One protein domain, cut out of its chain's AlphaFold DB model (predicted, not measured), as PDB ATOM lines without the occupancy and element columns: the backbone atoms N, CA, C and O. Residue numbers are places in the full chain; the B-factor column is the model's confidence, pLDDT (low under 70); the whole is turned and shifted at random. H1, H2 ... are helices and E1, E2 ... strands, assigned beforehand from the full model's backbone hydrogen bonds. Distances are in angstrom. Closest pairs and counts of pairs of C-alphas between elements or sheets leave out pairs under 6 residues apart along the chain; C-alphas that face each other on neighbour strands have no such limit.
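Overview. This is residues 7 to 142 of the 325 residues of the protein "Peptidase_S8 domain-containing protein" of Gulosibacter macacae (UniProt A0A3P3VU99). A small two-strand sheet, E1 and E2, packs on the long helix H1, with H2 and H3 gathered at H1's last residues. The hairpin E3 E4 lies at one far end, and H4 lies far from the mean of the C-alphas, apart from the other helices. The printed part has 136 residues, running E1 E2 E3 E4 H1 H2 H3 H4; E1 and E2 are parallel, E3 and E4 antiparallel. The class is mixed, with 56 residues in named elements, under half. It is compact, radius of gyration of the C-alphas 15.8 A, spanning 46 by 34 by 32 A.

Along the chain. Find C-alpha 7 at (177.748, 138.909, 188.213), where E1, residues 7 to 9, begins; its partner E2 is residues 27 to 30. E3 is residues 34 to 37 and E4 44 to 47. From C-alpha 50 at (177.918, 143.809, 190.629), H1 runs 25.7 A to residue 67. H2, residues 73 to 82, measures 13.9 A; H3 is residues 104 to 109. H4, residues 130 to 136, ends at (184.062, 129.266, 203.898).

Arrangement. Look first at N 7 and O 27, 3.0 A apart across E1 and E2. The closest C-alphas of E2 and H1, Ala 29 and Ala 53, are 4.9 A apart. H1 touches H3 with residues 60 to 67 alone, closest C-alphas Gly 64 and Val 108, 5.2 A, at a shallow tilt of 15 degrees. H2 touches H3, closest C-alphas Met 80 and Leu 107, 5.4 A. In the hairpin, N 34 and O 47 are 2.8 A apart. Every O i to N i+4 pair is within hydrogen-bond range in H2, H3 and H4; in H1, 12 of 14.

Size, cuts and confidence. The farthest C-alphas, Thr 41 and Asp 129, are 48.2 A apart. The printed part has no cut. The links E1 to E2, H2 to H3 and H3 to H4 are long. Residues 122 to 142 have pLDDT under 70.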
ATOM      1  N   THR A   7     177.345 137.943 189.241       93.56
ATOM      2  CA  THR A   7     177.748 138.909 188.213       93.56
ATOM      3  C   THR A   7     176.566 139.762 187.752       93.56
ATOM      4  O   THR A   7     175.417 139.527 188.131       93.56
ATOM      5  N   ALA A   8     176.845 140.778 186.941       95.69
ATOM      6  CA  ALA A   8     175.863 141.736 186.466       95.69
ATOM      7  C   ALA A   8     175.549 141.541 184.981       95.69
ATOM      8  O   ALA A   8     176.433 141.310 184.157       95.69
ATOM      9  N   VAL A   9     174.273 141.705 184.645       96.94
ATOM     10  CA  VAL A   9     173.789 141.904 183.277       96.94
ATOM     11  C   VAL A   9     173.021 143.215 183.187       96.94
ATOM     12  O   VAL A   9     172.440 143.687 184.169       96.94
ATOM     13  N   GLY A  10     173.011 143.800 181.996       93.44
ATOM     14  CA  GLY A  10     172.211 144.974 181.695       93.44
ATOM     15  C   GLY A  10     170.809 144.662 181.192       93.44
ATOM     16  O   GLY A  10     170.371 143.504 181.207       93.44
ATOM     17  N   PRO A  11     170.080 145.700 180.748       95.25
ATOM     18  CA  PRO A  11     168.707 145.572 180.285       95.25
ATOM     19  C   PRO A  11     168.542 144.442 179.272       95.25
ATOM     20  O   PRO A  11     169.354 144.258 178.365       95.25
ATOM     21  N   GLY A  12     167.485 143.650 179.442       91.06
ATOM     22  CA  GLY A  12     167.222 142.509 178.568       91.06
ATOM     23  C   GLY A  12     168.234 141.366 178.689       91.06
ATOM     24  O   GLY A  12     168.142 140.422 177.907       91.06
ATOM     25  N   GLY A  13     169.131 141.377 179.681       93.75
ATOM     26  CA  GLY A  13     170.182 140.369 179.862       93.75
ATOM     27  C   GLY A  13     171.447 140.656 179.054       93.75
ATOM     28  O   GLY A  13     172.219 139.737 178.791       93.75
ATOM     29  N   ALA A  14     171.645 141.905 178.619       93.00
ATOM     30  CA  ALA A  14     172.825 142.295 177.861       93.00
ATOM     31  C   ALA A  14     174.105 142.060 178.676       93.00
ATOM     32  O   ALA A  14     174.194 142.430 179.846       93.00
ATOM     33  N   THR A  15     175.113 141.460 178.050       89.94
ATOM     34  CA  THR A  15     176.414 141.259 178.691       89.94
ATOM     35  C   THR A  15     177.147 142.590 178.822       89.94
ATOM     36  O   THR A  15     177.236 143.331 177.844       89.94
ATOM     37  N   THR A  16     177.741 142.853 179.979       83.81
ATOM     38  CA  THR A  16     178.565 144.043 180.239       83.81
ATOM     39  C   THR A  16     180.053 143.701 180.154       83.81
ATOM     40  O   THR A  16     180.452 142.586 180.496       83.81
ATOM     41  N   ASP A  17     180.888 144.628 179.700       84.38
ATOM     42  CA  ASP A  17     182.345 144.459 179.585       84.38
ATOM     43  C   ASP A  17     183.086 144.601 180.928       84.38
ATOM     44  O   ASP A  17     184.150 144.018 181.104       84.38
ATOM     45  N   TRP A  18     182.498 145.323 181.884       84.38
ATOM     46  CA  TRP A  18     183.077 145.604 183.202       84.38
ATOM     47  C   TRP A  18     182.723 144.587 184.295       84.38
ATOM     48  O   TRP A  18     183.386 144.547 185.333       84.38
ATOM     49  N   ALA A  19     181.659 143.798 184.122       84.25
ATOM     50  CA  ALA A  19     181.236 142.854 185.156       84.25
ATOM     51  C   ALA A  19     182.196 141.666 185.232       84.25
ATOM     52  O   ALA A  19     182.714 141.209 184.212       84.25
ATOM     53  N   ALA A  20     182.404 141.153 186.445       75.31
ATOM     54  CA  ALA A  20     183.283 140.017 186.677       75.31
ATOM     55  C   ALA A  20     182.840 138.796 185.854       75.31
ATOM     56  O   ALA A  20     181.655 138.455 185.803       75.31
ATOM     57  N   ARG A  21     183.811 138.133 185.225       80.81
ATOM     58  CA  ARG A  21     183.627 136.911 184.438       80.81
ATOM     59  C   ARG A  21     184.642 135.874 184.884       80.81
ATOM     60  O   ARG A  21     185.741 136.228 185.306       80.81
ATOM     61  N   GLY A  22     184.274 134.611 184.768       72.38
ATOM     62  CA  GLY A  22     185.174 133.500 185.037       72.38
ATOM     63  C   GLY A  22     184.451 132.257 185.540       72.38
ATOM     64  O   GLY A  22     183.245 132.292 185.807       72.38
ATOM     65  N   PRO A  23     185.191 131.152 185.712       71.44
ATOM     66  CA  PRO A  23     184.631 129.875 186.151       71.44
ATOM     67  C   PRO A  23     184.001 129.933 187.552       71.44
ATOM     68  O   PRO A  23     183.214 129.066 187.916       71.44
ATOM     69  N   GLN A  24     184.320 130.955 188.350       71.75
ATOM     70  CA  GLN A  24     183.814 131.115 189.711       71.75
ATOM     71  C   GLN A  24     182.405 131.725 189.774       71.75
ATOM     72  O   GLN A  24     181.747 131.576 190.804       71.75
ATOM     73  N   VAL A  25     181.935 132.390 188.711       82.38
ATOM     74  CA  VAL A  25     180.607 133.028 188.675       82.38
ATOM     75  C   VAL A  25     179.516 131.979 188.886       82.38
ATOM     76  O   VAL A  25     179.469 130.977 188.177       82.38
ATOM     77  N   SER A  26     178.624 132.219 189.844       88.88
ATOM     78  CA  SER A  26     177.514 131.321 190.169       88.88
ATOM     79  C   SER A  26     176.279 131.628 189.330       88.88
ATOM     80  O   SER A  26     175.740 130.730 188.696       88.88
ATOM     81  N   VAL A  27     175.840 132.886 189.319       94.31
ATOM     82  CA  VAL A  27     174.625 133.364 188.637       94.31
ATOM     83  C   VAL A  27     174.797 134.826 188.226       94.31
ATOM     84  O   VAL A  27     175.685 135.522 188.724       94.31
ATOM     85  N   ALA A  28     173.923 135.319 187.355       96.50
ATOM     86  CA  ALA A  28     173.832 136.730 187.001       96.50
ATOM     87  C   ALA A  28     172.528 137.366 187.491       96.50
ATOM     88  O   ALA A  28     171.472 136.739 187.480       96.50
ATOM     89  N   ALA A  29     172.579 138.646 187.839       98.12
ATOM     90  CA  ALA A  29     171.397 139.455 188.118       98.12
ATOM     91  C   ALA A  29     171.497 140.818 187.426       98.12
ATOM     92  O   ALA A  29     172.545 141.183 186.887       98.12
ATOM     93  N   ALA A  30     170.401 141.578 187.421       97.62
ATOM     94  CA  ALA A  30     170.420 142.937 186.896       97.62
ATOM     95  C   ALA A  30     171.430 143.782 187.688       97.62
ATOM     96  O   ALA A  30     171.354 143.853 188.909       97.62
ATOM     97  N   GLY A  31     172.374 144.419 186.999       96.19
ATOM     98  CA  GLY A  31     173.386 145.260 187.642       96.19
ATOM     99  C   GLY A  31     173.839 146.446 186.803       96.19
ATOM    100  O   GLY A  31     174.775 147.127 187.200       96.19
ATOM    101  N   ASP A  32     173.200 146.707 185.665       95.88
ATOM    102  CA  ASP A  32     173.392 147.919 184.866       95.88
ATOM    103  C   ASP A  32     172.064 148.664 184.721       95.88
ATOM    104  O   ASP A  32     170.994 148.051 184.733       95.88
ATOM    105  N   GLN A  33     172.145 149.987 184.580       95.44
ATOM    106  CA  GLN A  33     170.996 150.892 184.526       95.44
ATOM    107  C   GLN A  33     170.023 150.712 185.703       95.44
ATOM    108  O   GLN A  33     168.804 150.785 185.542       95.44
ATOM    109  N   ILE A  34     170.565 150.493 186.901       96.69
ATOM    110  CA  ILE A  34     169.787 150.318 188.126       96.69
ATOM    111  C   ILE A  34     169.341 151.690 188.638       96.69
ATOM    112  O   ILE A  34     170.202 152.519 188.945       96.69
ATOM    113  N   PRO A  35     168.026 151.957 188.745       93.69
ATOM    114  CA  PRO A  35     167.534 153.190 189.336       93.69
ATOM    115  C   PRO A  35     167.735 153.147 190.851       93.69
ATOM    116  O   PRO A  35     167.175 152.301 191.546       93.69
ATOM    117  N   VAL A  36     168.518 154.085 191.371       91.81
ATOM    118  CA  VAL A  36     168.766 154.247 192.805       91.81
ATOM    119  C   VAL A  36     168.331 155.628 193.258       91.81
ATOM    120  O   VAL A  36     168.407 156.595 192.502       91.81
ATOM    121  N   ARG A  37     167.894 155.734 194.512       92.75
ATOM    122  CA  ARG A  37     167.595 157.021 195.135       92.75
ATOM    123  C   ARG A  37     168.862 157.585 195.770       92.75
ATOM    124  O   ARG A  37     169.424 156.961 196.664       92.75
ATOM    125  N   ASN A  38     169.293 158.758 195.323       88.62
ATOM    126  CA  ASN A  38     170.393 159.491 195.935       88.62
ATOM    127  C   ASN A  38     169.948 159.985 197.330       88.62
ATOM    128  O   ASN A  38     168.922 160.668 197.418       88.62
ATOM    129  N   PRO A  39     170.653 159.632 198.420       86.44
ATOM    130  CA  PRO A  39     170.246 160.009 199.774       86.44
ATOM    131  C   PRO A  39     170.383 161.512 200.046       86.44
ATOM    132  O   PRO A  39     169.587 162.052 200.809       86.44
ATOM    133  N   ASP A  40     171.328 162.187 199.389       91.31
ATOM    134  CA  ASP A  40     171.619 163.605 199.611       91.31
ATOM    135  C   ASP A  40     170.635 164.503 198.859       91.31
ATOM    136  O   ASP A  40     170.145 165.502 199.383       91.31
ATOM    137  N   THR A  41     170.331 164.147 197.609       92.94
ATOM    138  CA  THR A  41     169.500 164.977 196.721       92.94
ATOM    139  C   THR A  41     168.058 164.489 196.614       92.94
ATOM    140  O   THR A  41     167.190 165.215 196.129       92.94
ATOM    141  N   GLY A  42     167.781 163.247 197.017       92.12
ATOM    142  CA  GLY A  42     166.491 162.584 196.830       92.12
ATOM    143  C   GLY A  42     166.160 162.221 195.377       92.12
ATOM    144  O   GLY A  42     165.100 161.635 195.141       92.12
ATOM    145  N   ALA A  43     167.030 162.554 194.417       94.62
ATOM    146  CA  ALA A  43     166.836 162.277 193.000       94.62
ATOM    147  C   ALA A  43     166.984 160.781 192.685       94.62
ATOM    148  O   ALA A  43     167.655 160.041 193.406       94.62
ATOM    149  N   ILE A  44     166.370 160.338 191.586       95.81
ATOM    150  CA  ILE A  44     166.604 159.002 191.034       95.81
ATOM    151  C   ILE A  44     167.730 159.092 190.014       95.81
ATOM    152  O   ILE A  44     167.675 159.901 189.089       95.81
ATOM    153  N   GLU A  45     168.729 158.235 190.167       94.38
ATOM    154  CA  GLU A  45     169.885 158.171 189.285       94.38
ATOM    155  C   GLU A  45     170.115 156.739 188.815       94.38
ATOM    156  O   GLU A  45     169.819 155.785 189.528       94.38
ATOM    157  N   LEU A  46     170.660 156.583 187.610       94.62
ATOM    158  CA  LEU A  46     171.061 155.271 187.117       94.62
ATOM    159  C   LEU A  46     172.477 154.957 187.596       94.62
ATOM    160  O   LEU A  46     173.380 155.800 187.537       94.62
ATOM    161  N   ARG A  47     172.664 153.734 188.081       93.69
ATOM    162  CA  ARG A  47     173.948 153.191 188.520       93.69
ATOM    163  C   ARG A  47     174.183 151.815 187.926       93.69
ATOM    164  O   ARG A  47     173.270 151.177 187.406       93.69
ATOM    165  N   TYR A  48     175.428 151.376 188.012       92.19
ATOM    166  CA  TYR A  48     175.842 150.056 187.587       92.19
ATOM    167  C   TYR A  48     176.883 149.495 188.556       92.19
ATOM    168  O   TYR A  48     177.567 150.244 189.254       92.19
ATOM    169  N   GLY A  49     176.971 148.174 188.622       87.69
ATOM    170  CA  GLY A  49     177.894 147.452 189.486       87.69
ATOM    171  C   GLY A  49     177.360 146.079 189.870       87.69
ATOM    172  O   GLY A  49     176.160 145.888 190.074       87.69
ATOM    173  N   THR A  50     178.264 145.115 190.043       88.69
ATOM    174  CA  THR A  50     177.918 143.809 190.629       88.69
ATOM    175  C   THR A  50     177.426 143.957 192.072       88.69
ATOM    176  O   THR A  50     176.605 143.165 192.519       88.69
ATOM    177  N   SER A  51     177.817 145.034 192.762       92.56
ATOM    178  CA  SER A  51     177.284 145.435 194.068       92.56
ATOM    179  C   SER A  51     175.779 145.713 194.071       92.56
ATOM    180  O   SER A  51     175.160 145.569 195.120       92.56
ATOM    181  N   TYR A  52     175.173 146.067 192.931       94.62
ATOM    182  CA  TYR A  52     173.715 146.173 192.792       94.62
ATOM    183  C   TYR A  52     173.069 144.844 192.387       94.62
ATOM    184  O   TYR A  52     171.945 144.562 192.793       94.62
ATOM    185  N   ALA A  53     173.789 144.000 191.647       95.69
ATOM    186  CA  ALA A  53     173.325 142.670 191.266       95.69
ATOM    187  C   ALA A  53     173.196 141.729 192.481       95.69
ATOM    188  O   ALA A  53     172.191 141.032 192.623       95.69
ATOM    189  N   SER A  54     174.174 141.744 193.391       94.69
ATOM    190  CA  SER A  54     174.186 140.907 194.599       94.69
ATOM    191  C   SER A  54     172.933 141.043 195.482       94.69
ATOM    192  O   SER A  54     172.308 140.017 195.757       94.69
ATOM    193  N   PRO A  55     172.495 142.247 195.912       94.75
ATOM    194  CA  PRO A  55     171.284 142.386 196.720       94.75
ATOM    195  C   PRO A  55     170.006 142.019 195.954       94.75
ATOM    196  O   PRO A  55     169.043 141.579 196.574       94.75
ATOM    197  N   ILE A  56     169.982 142.132 194.621       97.12
ATOM    198  CA  ILE A  56     168.846 141.667 193.810       97.12
ATOM    199  C   ILE A  56     168.774 140.132 193.819       97.12
ATOM    200  O   ILE A  56     167.690 139.568 193.980       97.12
ATOM    201  N   ALA A  57     169.912 139.440 193.714       96.31
ATOM    202  CA  ALA A  57     169.970 137.987 193.879       96.31
ATOM    203  C   ALA A  57     169.580 137.545 195.298       96.31
ATOM    204  O   ALA A  57     168.787 136.618 195.448       96.31
ATOM    205  N   ALA A  58     170.062 138.246 196.328       94.12
ATOM    206  CA  ALA A  58     169.687 137.977 197.715       94.12
ATOM    207  C   ALA A  58     168.182 138.188 197.956       94.12
ATOM    208  O   ALA A  58     167.522 137.320 198.518       94.12
ATOM    209  N   GLY A  59     167.616 139.295 197.464       94.88
ATOM    210  CA  GLY A  59     166.179 139.565 197.544       94.88
ATOM    211  C   GLY A  59     165.342 138.529 196.793       94.88
ATOM    212  O   GLY A  59     164.283 138.132 197.264       94.88
ATOM    213  N   THR A  60     165.845 138.024 195.666       97.06
ATOM    214  CA  THR A  60     165.208 136.925 194.928       97.06
ATOM    215  C   THR A  60     165.159 135.649 195.763       97.06
ATOM    216  O   THR A  60     164.104 135.033 195.881       97.06
ATOM    217  N   LEU A  61     166.272 135.280 196.397       94.38
ATOM    218  CA  LEU A  61     166.316 134.120 197.283       94.38
ATOM    219  C   LEU A  61     165.390 134.297 198.497       94.38
ATOM    220  O   LEU A  61     164.690 133.356 198.859       94.38
ATOM    221  N   ALA A  62     165.327 135.501 199.074       95.25
ATOM    222  CA  ALA A  62     164.419 135.821 200.174       95.25
ATOM    223  C   ALA A  62     162.939 135.665 199.782       95.25
ATOM    224  O   ALA A  62     162.152 135.145 200.569       95.25
ATOM    225  N   LEU A  63     162.558 136.035 198.551       95.31
ATOM    226  CA  LEU A  63     161.215 135.754 198.025       95.31
ATOM    227  C   LEU A  63     160.944 134.248 197.942       95.31
ATOM    228  O   LEU A  63     159.854 133.801 198.292       95.31
ATOM    229  N   GLY A  64     161.938 133.462 197.520       94.94
ATOM    230  CA  GLY A  64     161.858 132.001 197.523       94.94
ATOM    231  C   GLY A  64     161.657 131.433 198.931       94.94
ATOM    232  O   GLY A  64     160.746 130.638 199.130       94.94
ATOM    233  N   MET A  65     162.446 131.889 199.910       93.69
ATOM    234  CA  MET A  65     162.308 131.501 201.323       93.69
ATOM    235  C   MET A  65     160.918 131.839 201.871       93.69
ATOM    236  O   MET A  65     160.320 131.038 202.581       93.69
ATOM    237  N   GLN A  66     160.380 133.007 201.517       95.38
ATOM    238  CA  GLN A  66     159.045 133.416 201.941       95.38
ATOM    239  C   GLN A  66     157.939 132.563 201.301       95.38
ATOM    240  O   GLN A  66     156.953 132.244 201.962       95.38
ATOM    241  N   ALA A  67     158.077 132.218 200.019       95.81
ATOM    242  CA  ALA A  67     157.107 131.390 199.306       95.81
ATOM    243  C   ALA A  67     157.151 129.918 199.753       95.81
ATOM    244  O   ALA A  67     156.115 129.253 199.774       95.81
ATOM    245  N   TRP A  68     158.334 129.432 200.134       96.56
ATOM    246  CA  TRP A  68     158.609 128.033 200.464       96.56
ATOM    247  C   TRP A  68     159.358 127.917 201.801       96.56
ATOM    248  O   TRP A  68     160.534 127.552 201.815       96.56
ATOM    249  N   PRO A  69     158.697 128.212 202.937       94.69
ATOM    250  CA  PRO A  69     159.355 128.290 204.246       94.69
ATOM    251  C   PRO A  69     159.924 126.954 204.743       94.69
ATOM    252  O   PRO A  69     160.846 126.946 205.551       94.69
ATOM    253  N   GLU A  70     159.403 125.831 204.244       91.94
ATOM    254  CA  GLU A  70     159.863 124.483 204.605       91.94
ATOM    255  C   GLU A  70     161.027 123.988 203.728       91.94
ATOM    256  O   GLU A  70     161.604 122.936 204.000       91.94
ATOM    257  N   ALA A  71     161.366 124.708 202.651       91.88
ATOM    258  CA  ALA A  71     162.459 124.319 201.770       91.88
ATOM    259  C   ALA A  71     163.812 124.661 202.400       91.88
ATOM    260  O   ALA A  71     164.025 125.764 202.913       91.88
ATOM    261  N   THR A  72     164.775 123.746 202.290       86.00
ATOM    262  CA  THR A  72     166.145 124.053 202.705       86.00
ATOM    263  C   THR A  72     166.741 125.114 201.786       86.00
ATOM    264  O   THR A  72     166.333 125.302 200.634       86.00
ATOM    265  N   THR A  73     167.780 125.806 202.247       84.25
ATOM    266  CA  THR A  73     168.428 126.775 201.363       84.25
ATOM    267  C   THR A  73     169.170 126.118 200.199       84.25
ATOM    268  O   THR A  73     169.291 126.722 199.131       84.25
ATOM    269  N   HIS A  74     169.630 124.871 200.334       84.62
ATOM    270  CA  HIS A  74     170.159 124.149 199.179       84.62
ATOM    271  C   HIS A  74     169.059 123.891 198.151       84.62
ATOM    272  O   HIS A  74     169.255 124.212 196.987       84.62
ATOM    273  N   GLN A  75     167.875 123.447 198.568       93.31
ATOM    274  CA  GLN A  75     166.734 123.267 197.667       93.31
ATOM    275  C   GLN A  75     166.320 124.574 196.981       93.31
ATOM    276  O   GLN A  75     166.091 124.601 195.772       93.31
ATOM    277  N   LEU A  76     166.294 125.686 197.717       94.00
ATOM    278  CA  LEU A  76     166.008 127.008 197.152       94.00
ATOM    279  C   LEU A  76     167.071 127.465 196.150       94.00
ATOM    280  O   LEU A  76     166.734 127.978 195.084       94.00
ATOM    281  N   THR A  77     168.354 127.263 196.456       92.00
ATOM    282  CA  THR A  77     169.438 127.609 195.524       92.00
ATOM    283  C   THR A  77     169.468 126.684 194.311       92.00
ATOM    284  O   THR A  77     169.715 127.176 193.215       92.00
ATOM    285  N   GLN A  78     169.131 125.400 194.460       93.69
ATOM    286  CA  GLN A  78     168.911 124.480 193.341       93.69
ATOM    287  C   GLN A  78     167.749 124.946 192.464       93.69
ATOM    288  O   GLN A  78     167.914 125.099 191.256       93.69
ATOM    289  N   SER A  79     166.600 125.268 193.064       96.88
ATOM    290  CA  SER A  79     165.454 125.816 192.333       96.88
ATOM    291  C   SER A  79     165.830 127.085 191.571       96.88
ATOM    292  O   SER A  79     165.532 127.213 190.386       96.88
ATOM    293  N   MET A  80     166.579 127.988 192.200       96.12
ATOM    294  CA  MET A  80     167.046 129.225 191.579       96.12
ATOM    295  C   MET A  80     167.942 128.981 190.359       96.12
ATOM    296  O   MET A  80     167.791 129.678 189.357       96.12
ATOM    297  N   VAL A  81     168.864 128.011 190.415       95.50
ATOM    298  CA  VAL A  81     169.777 127.733 189.291       95.50
ATOM    299  C   VAL A  81     169.129 126.906 188.188       95.50
ATOM    300  O   VAL A  81     169.455 127.111 187.022       95.50
ATOM    301  N   HIS A  82     168.179 126.031 188.518       97.12
ATOM    302  CA  HIS A  82     167.415 125.264 187.535       97.12
ATOM    303  C   HIS A  82     166.367 126.117 186.811       97.12
ATOM    304  O   HIS A  82     166.086 125.877 185.635       97.12
ATOM    305  N   ASN A  83     165.828 127.131 187.489       97.44
ATOM    306  CA  ASN A  83     164.777 128.013 186.986       97.44
ATOM    307  C   ASN A  83     165.295 129.425 186.683       97.44
ATOM    308  O   ASN A  83     164.591 130.409 186.882       97.44
ATOM    309  N   THR A  84     166.532 129.549 186.194       97.50
ATOM    310  CA  THR A  84     167.031 130.818 185.644       97.50
ATOM    311  C   THR A  84     166.205 131.254 184.430       97.50
ATOM    312  O   THR A  84     165.409 130.492 183.881       97.50
ATOM    313  N   ARG A  85     166.378 132.493 183.969       96.00
ATOM    314  CA  ARG A  85     165.685 133.021 182.793       96.00
ATOM    315  C   ARG A  85     165.934 132.124 181.576       96.00
ATOM    316  O   ARG A  85     167.051 132.052 181.072       96.00
ATOM    317  N   GLY A  86     164.866 131.513 181.064       93.44
ATOM    318  CA  GLY A  86     164.922 130.546 179.958       93.44
ATOM    319  C   GLY A  86     165.108 129.085 180.389       93.44
ATOM    320  O   GLY A  86     165.027 128.204 179.537       93.44
ATOM    321  N   GLY A  87     165.281 128.830 181.687       96.38
ATOM    322  CA  GLY A  87     165.483 127.520 182.300       96.38
ATOM    323  C   GLY A  87     166.909 126.990 182.142       96.38
ATOM    324  O   GLY A  87     167.566 127.203 181.124       96.38
ATOM    325  N   ASN A  88     167.377 126.242 183.142       95.81
ATOM    326  CA  ASN A  88     168.647 125.521 183.087       95.81
ATOM    327  C   ASN A  88     168.559 124.142 183.779       95.81
ATOM    328  O   ASN A  88     169.250 123.876 184.764       95.81
ATOM    329  N   PRO A  89     167.718 123.219 183.275       93.31
ATOM    330  CA  PRO A  89     167.531 121.904 183.892       93.31
ATOM    331  C   PRO A  89     168.818 121.065 183.922       93.31
ATOM    332  O   PRO A  89     168.973 120.225 184.800       93.31
ATOM    333  N   GLY A  90     169.742 121.303 182.986       90.62
ATOM    334  CA  GLY A  90     171.030 120.609 182.905       90.62
ATOM    335  C   GLY A  90     172.182 121.297 183.640       90.62
ATOM    336  O   GLY A  90     173.311 120.840 183.496       90.62
ATOM    337  N   LEU A  91     171.924 122.397 184.363       90.62
ATOM    338  CA  LEU A  91     172.939 123.181 185.080       90.62
ATOM    339  C   LEU A  91     174.145 123.567 184.204       90.62
ATOM    340  O   LEU A  91     175.294 123.589 184.649       90.62
ATOM    341  N   ALA A  92     173.883 123.895 182.937       91.56
ATOM    342  CA  ALA A  92     174.889 124.398 182.019       91.56
ATOM    343  C   ALA A  92     175.480 125.704 182.562       91.56
ATOM    344  O   ALA A  92     174.753 126.643 182.891       91.56
ATOM    345  N   HIS A  93     176.805 125.764 182.644       89.81
ATOM    346  CA  HIS A  93     177.537 126.909 183.171       89.81
ATOM    347  C   HIS A  93     178.305 127.626 182.060       89.81
ATOM    348  O   HIS A  93     178.824 126.993 181.141       89.81
ATOM    349  N   ASN A  94     178.399 128.952 182.152       87.88
ATOM    350  CA  ASN A  94     179.353 129.740 181.379       87.88
ATOM    351  C   ASN A  94     179.980 130.852 182.231       87.88
ATOM    352  O   ASN A  94     179.405 131.324 183.207       87.88
ATOM    353  N   GLU A  95     181.138 131.347 181.804       83.69
ATOM    354  CA  GLU A  95     181.909 132.350 182.548       83.69
ATOM    355  C   GLU A  95     181.254 133.741 182.618       83.69
ATOM    356  O   GLU A  95     181.716 134.595 183.371       83.69
ATOM    357  N   VAL A  96     180.201 133.996 181.834       85.88
ATOM    358  CA  VAL A  96     179.559 135.317 181.728       85.88
ATOM    359  C   VAL A  96     178.340 135.444 182.630       85.88
ATOM    360  O   VAL A  96     178.058 136.530 183.115       85.88
ATOM    361  N   THR A  97     177.599 134.358 182.836       92.38
ATOM    362  CA  THR A  97     176.345 134.357 183.610       92.38
ATOM    363  C   THR A  97     176.277 133.239 184.643       92.38
ATOM    364  O   THR A  97     175.272 133.103 185.336       92.38
ATOM    365  N   GLY A  98     177.335 132.441 184.773       91.50
ATOM    366  CA  GLY A  98     177.340 131.262 185.621       91.50
ATOM    367  C   GLY A  98     176.312 130.245 185.141       91.50
ATOM    368  O   GLY A  98     176.272 129.902 183.960       91.50
ATOM    369  N   LEU A  99     175.458 129.808 186.061       93.25
ATOM    370  CA  LEU A  99     174.317 128.920 185.830       93.25
ATOM    371  C   LEU A  99     173.099 129.647 185.228       93.25
ATOM    372  O   LEU A  99     172.076 129.016 184.971       93.25
ATOM    373  N   GLY A 100     173.193 130.958 184.987       96.00
ATOM    374  CA  GLY A 100     172.189 131.743 184.273       96.00
ATOM    375  C   GLY A 100     171.773 133.021 185.000       96.00
ATOM    376  O   GLY A 100     172.223 133.328 186.105       96.00
ATOM    377  N   ILE A 101     170.904 133.792 184.345       98.31
ATOM    378  CA  ILE A 101     170.327 135.016 184.914       98.31
ATOM    379  C   ILE A 101     169.165 134.621 185.820       98.31
ATOM    380  O   ILE A 101     168.288 133.886 185.385       98.31
ATOM    381  N   ILE A 102     169.131 135.110 187.053       98.19
ATOM    382  CA  ILE A 102     168.071 134.776 188.010       98.19
ATOM    383  C   ILE A 102     166.682 135.173 187.488       98.19
ATOM    384  O   ILE A 102     166.532 136.191 186.807       98.19
ATOM    385  N   ASP A 103     165.666 134.388 187.840       98.06
ATOM    386  CA  ASP A 103     164.267 134.674 187.529       98.06
ATOM    387  C   ASP A 103     163.425 134.557 188.813       98.06
ATOM    388  O   ASP A 103     163.100 133.448 189.246       98.06
ATOM    389  N   PRO A 104     163.095 135.688 189.466       96.62
ATOM    390  CA  PRO A 104     162.347 135.666 190.718       96.62
ATOM    391  C   PRO A 104     160.956 135.060 190.574       96.62
ATOM    392  O   PRO A 104     160.472 134.433 191.512       96.62
ATOM    393  N   LEU A 105     160.316 135.235 189.412       97.38
ATOM    394  CA  LEU A 105     158.978 134.707 189.171       97.38
ATOM    395  C   LEU A 105     159.023 133.187 189.022       97.38
ATOM    396  O   LEU A 105     158.183 132.494 189.592       97.38
ATOM    397  N   ALA A 106     160.009 132.668 188.291       97.06
ATOM    398  CA  ALA A 106     160.179 131.229 188.145       97.06
ATOM    399  C   ALA A 106     160.567 130.562 189.477       97.06
ATOM    400  O   ALA A 106     160.025 129.508 189.801       97.06
ATOM    401  N   LEU A 107     161.426 131.199 190.285       97.00
ATOM    402  CA  LEU A 107     161.818 130.686 191.603       97.00
ATOM    403  C   LEU A 107     160.619 130.503 192.543       97.00
ATOM    404  O   LEU A 107     160.490 129.457 193.172       97.00
ATOM    405  N   VAL A 108     159.732 131.498 192.651       97.81
ATOM    406  CA  VAL A 108     158.571 131.396 193.556       97.81
ATOM    407  C   VAL A 108     157.474 130.474 193.019       97.81
ATOM    408  O   VAL A 108     156.663 129.985 193.796       97.81
ATOM    409  N   ALA A 109     157.443 130.216 191.708       97.56
ATOM    410  CA  ALA A 109     156.416 129.394 191.070       97.56
ATOM    411  C   ALA A 109     156.675 127.879 191.155       97.56
ATOM    412  O   ALA A 109     155.773 127.093 190.861       97.56
ATOM    413  N   VAL A 110     157.890 127.460 191.519       96.25
ATOM    414  CA  VAL A 110     158.327 126.060 191.478       96.25
ATOM    415  C   VAL A 110     158.650 125.573 192.886       96.25
ATOM    416  O   VAL A 110     159.480 126.174 193.560       96.25
ATOM    417  N   ASP A 111     158.028 124.465 193.300       97.69
ATOM    418  CA  ASP A 111     158.285 123.815 194.592       97.69
ATOM    419  C   ASP A 111     159.758 123.374 194.691       97.69
ATOM    420  O   ASP A 111     160.162 122.465 193.958       97.69
ATOM    421  N   PRO A 112     160.584 123.977 195.565       97.50
ATOM    422  CA  PRO A 112     162.001 123.660 195.652       97.50
ATOM    423  C   PRO A 112     162.275 122.252 196.190       97.50
ATOM    424  O   PRO A 112     163.357 121.720 195.945       97.50
ATOM    425  N   SER A 113     161.316 121.626 196.884       96.50
ATOM    426  CA  SER A 113     161.492 120.301 197.492       96.50
ATOM    427  C   SER A 113     161.702 119.181 196.466       96.50
ATOM    428  O   SER A 113     162.191 118.105 196.810       96.50
ATOM    429  N   GLN A 114     161.395 119.448 195.192       96.81
ATOM    430  CA  GLN A 114     161.672 118.533 194.085       96.81
ATOM    431  C   GLN A 114     163.164 118.438 193.723       96.81
ATOM    432  O   GLN A 114     163.555 117.527 192.990       96.81
ATOM    433  N   TYR A 115     163.992 119.375 194.192       95.38
ATOM    434  CA  TYR A 115     165.430 119.399 193.941       95.38
ATOM    435  C   TYR A 115     166.219 118.735 195.082       95.38
ATOM    436  O   TYR A 115     165.746 118.693 196.221       95.38
ATOM    437  N   PRO A 116     167.433 118.216 194.806       88.44
ATOM    438  CA  PRO A 116     168.277 117.626 195.841       88.44
ATOM    439  C   PRO A 116     168.693 118.661 196.895       88.44
ATOM    440  O   PRO A 116     168.977 119.814 196.579       88.44
ATOM    441  N   ASP A 117     168.797 118.230 198.151       82.94
ATOM    442  CA  ASP A 117     169.302 119.049 199.261       82.94
ATOM    443  C   ASP A 117     170.843 119.082 199.273       82.94
ATOM    444  O   ASP A 117     171.507 118.667 200.221       82.94
ATOM    445  N   GLU A 118     171.429 119.539 198.165       78.75
ATOM    446  CA  GLU A 118     172.877 119.618 197.958       78.75
ATOM    447  C   GLU A 118     173.295 121.004 197.443       78.75
ATOM    448  O   GLU A 118     172.545 121.633 196.687       78.75
ATOM    449  N   PRO A 119     174.507 121.491 197.771       74.19
ATOM    450  CA  PRO A 119     174.965 122.806 197.332       74.19
ATOM    451  C   PRO A 119     174.943 122.981 195.801       74.19
ATOM    452  O   PRO A 119     175.609 122.252 195.066       74.19
ATOM    453  N   ALA A 120     174.236 124.006 195.314       80.25
ATOM    454  CA  ALA A 120     174.112 124.293 193.880       80.25
ATOM    455  C   ALA A 120     175.374 124.937 193.260       80.25
ATOM    456  O   ALA A 120     175.687 124.731 192.090       80.25
ATOM    457  N   PHE A 121     176.136 125.721 194.033       74.88
ATOM    458  CA  PHE A 121     177.224 126.568 193.507       74.88
ATOM    459  C   PHE A 121     178.620 125.921 193.495       74.88
ATOM    460  O   PHE A 121     179.605 126.578 193.145       74.88
ATOM    461  N   THR A 122     178.728 124.649 193.881       62.72
ATOM    462  CA  THR A 122     180.006 123.927 194.013       62.72
ATOM    463  C   THR A 122     180.274 122.949 192.866       62.72
ATOM    464  O   THR A 122     181.399 122.474 192.725       62.72
ATOM    465  N   GLN A 123     179.279 122.678 192.016       53.69
ATOM    466  CA  GLN A 123     179.270 121.525 191.107       53.69
ATOM    467  C   GLN A 123     180.234 121.621 189.902       53.69
ATOM    468  O   GLN A 123     180.444 120.622 189.223       53.69
ATOM    469  N   ASN A 124     180.871 122.775 189.648       48.28
ATOM    470  CA  ASN A 124     181.748 122.985 188.479       48.28
ATOM    471  C   ASN A 124     183.134 123.573 188.813       48.28
ATOM    472  O   ASN A 124     183.740 124.282 188.012       48.28
ATOM    473  N   ARG A 125     183.641 123.351 190.029       52.72
ATOM    474  CA  ARG A 125     184.921 123.931 190.448       52.72
ATOM    475  C   ARG A 125     185.997 122.843 190.558       52.72
ATOM    476  O   ARG A 125     186.081 122.114 191.545       52.72
ATOM    477  N   SER A 126     186.838 122.736 189.531       42.25
ATOM    478  CA  SER A 126     188.067 121.933 189.559       42.25
ATOM    479  C   SER A 126     188.991 122.443 190.681       42.25
ATOM    480  O   SER A 126     189.321 123.621 190.737       42.25
ATOM    481  N   ASN A 127     189.337 121.548 191.604       42.94
ATOM    482  CA  ASN A 127     189.954 121.757 192.925       42.94
ATOM    483  C   ASN A 127     191.155 122.730 193.023       42.94
ATOM    484  O   ASN A 127     192.167 122.520 192.353       42.94
ATOM    485  N   PRO A 128     191.117 123.657 194.000       45.31
ATOM    486  CA  PRO A 128     192.169 123.766 195.010       45.31
ATOM    487  C   PRO A 128     191.574 123.596 196.421       45.31
ATOM    488  O   PRO A 128     190.487 124.094 196.694       45.31
ATOM    489  N   ASP A 129     192.285 122.851 197.272       44.69
ATOM    490  CA  ASP A 129     191.919 122.407 198.630       44.69
ATOM    491  C   ASP A 129     190.547 122.875 199.172       44.69
ATOM    492  O   ASP A 129     190.401 123.882 199.872       44.69
ATOM    493  N   TRP A 130     189.514 122.100 198.828       45.38
ATOM    494  CA  TRP A 130     188.122 122.340 199.205       45.38
ATOM    495  C   TRP A 130     187.841 122.295 200.705       45.38
ATOM    496  O   TRP A 130     186.724 122.632 201.078       45.38
ATOM    497  N   GLY A 131     188.770 121.872 201.565       45.84
ATOM    498  CA  GLY A 131     188.529 121.854 203.011       45.84
ATOM    499  C   GLY A 131     188.220 123.255 203.542       45.84
ATOM    500  O   GLY A 131     187.145 123.490 204.091       45.84
ATOM    501  N   GLY A 132     189.118 124.207 203.279       45.38
ATOM    502  CA  GLY A 132     188.951 125.602 203.693       45.38
ATOM    503  C   GLY A 132     187.874 126.342 202.898       45.38
ATOM    504  O   GLY A 132     187.121 127.127 203.464       45.38
ATOM    505  N   VAL A 133     187.732 126.059 201.597       45.09
ATOM    506  CA  VAL A 133     186.725 126.724 200.752       45.09
ATOM    507  C   VAL A 133     185.314 126.202 201.027       45.09
ATOM    508  O   VAL A 133     184.394 127.006 201.047       45.09
ATOM    509  N   ARG A 134     185.105 124.901 201.278       45.56
ATOM    510  CA  ARG A 134     183.799 124.394 201.740       45.56
ATOM    511  C   ARG A 134     183.453 124.968 203.094       45.56
ATOM    512  O   ARG A 134     182.340 125.419 203.251       45.56
ATOM    513  N   ALA A 135     184.408 125.040 204.018       46.50
ATOM    514  CA  ALA A 135     184.168 125.659 205.311       46.50
ATOM    515  C   ALA A 135     183.782 127.145 205.158       46.50
ATOM    516  O   ALA A 135     182.811 127.588 205.760       46.50
ATOM    517  N   LEU A 136     184.428 127.886 204.248       44.12
ATOM    518  CA  LEU A 136     184.062 129.266 203.898       44.12
ATOM    519  C   LEU A 136     182.678 129.380 203.237       44.12
ATOM    520  O   LEU A 136     181.910 130.291 203.530       44.12
ATOM    521  N   LEU A 137     182.366 128.443 202.345       43.12
ATOM    522  CA  LEU A 137     181.080 128.291 201.672       43.12
ATOM    523  C   LEU A 137     180.044 127.576 202.545       43.12
ATOM    524  O   LEU A 137     178.955 127.350 202.068       43.12
ATOM    525  N   ASP A 138     180.332 127.162 203.771       44.88
ATOM    526  CA  ASP A 138     179.338 126.605 204.693       44.88
ATOM    527  C   ASP A 138     179.116 127.515 205.897       44.88
ATOM    528  O   ASP A 138     178.231 127.255 206.711       44.88
ATOM    529  N   GLY A 139     179.845 128.629 205.930       42.53
ATOM    530  CA  GLY A 139     179.702 129.715 206.879       42.53
ATOM    531  C   GLY A 139     181.006 130.032 207.595       42.53
ATOM    532  O   GLY A 139     181.258 131.201 207.838       42.53
ATOM    533  N   PHE A 140     181.868 129.055 207.902       48.97
ATOM    534  CA  PHE A 140     182.993 129.234 208.831       48.97
ATOM    535  C   PHE A 140     184.184 128.314 208.525       48.97
ATOM    536  O   PHE A 140     184.209 127.162 208.952       48.97
ATOM    537  N   ALA A 141     185.211 128.829 207.842       42.69
ATOM    538  CA  ALA A 141     186.545 128.225 207.886       42.69
ATOM    539  C   ALA A 141     187.242 128.631 209.191       42.69
ATOM    540  O   ALA A 141     187.212 129.808 209.554       42.69
ATOM    541  N   SER A 142     187.861 127.685 209.907       44.59
ATOM    542  CA  SER A 142     188.671 128.045 211.076       44.59
ATOM    543  C   SER A 142     189.909 128.828 210.627       44.59
ATOM    544  O   SER A 142     190.446 128.593 209.542       44.59
TER     545      SER A 142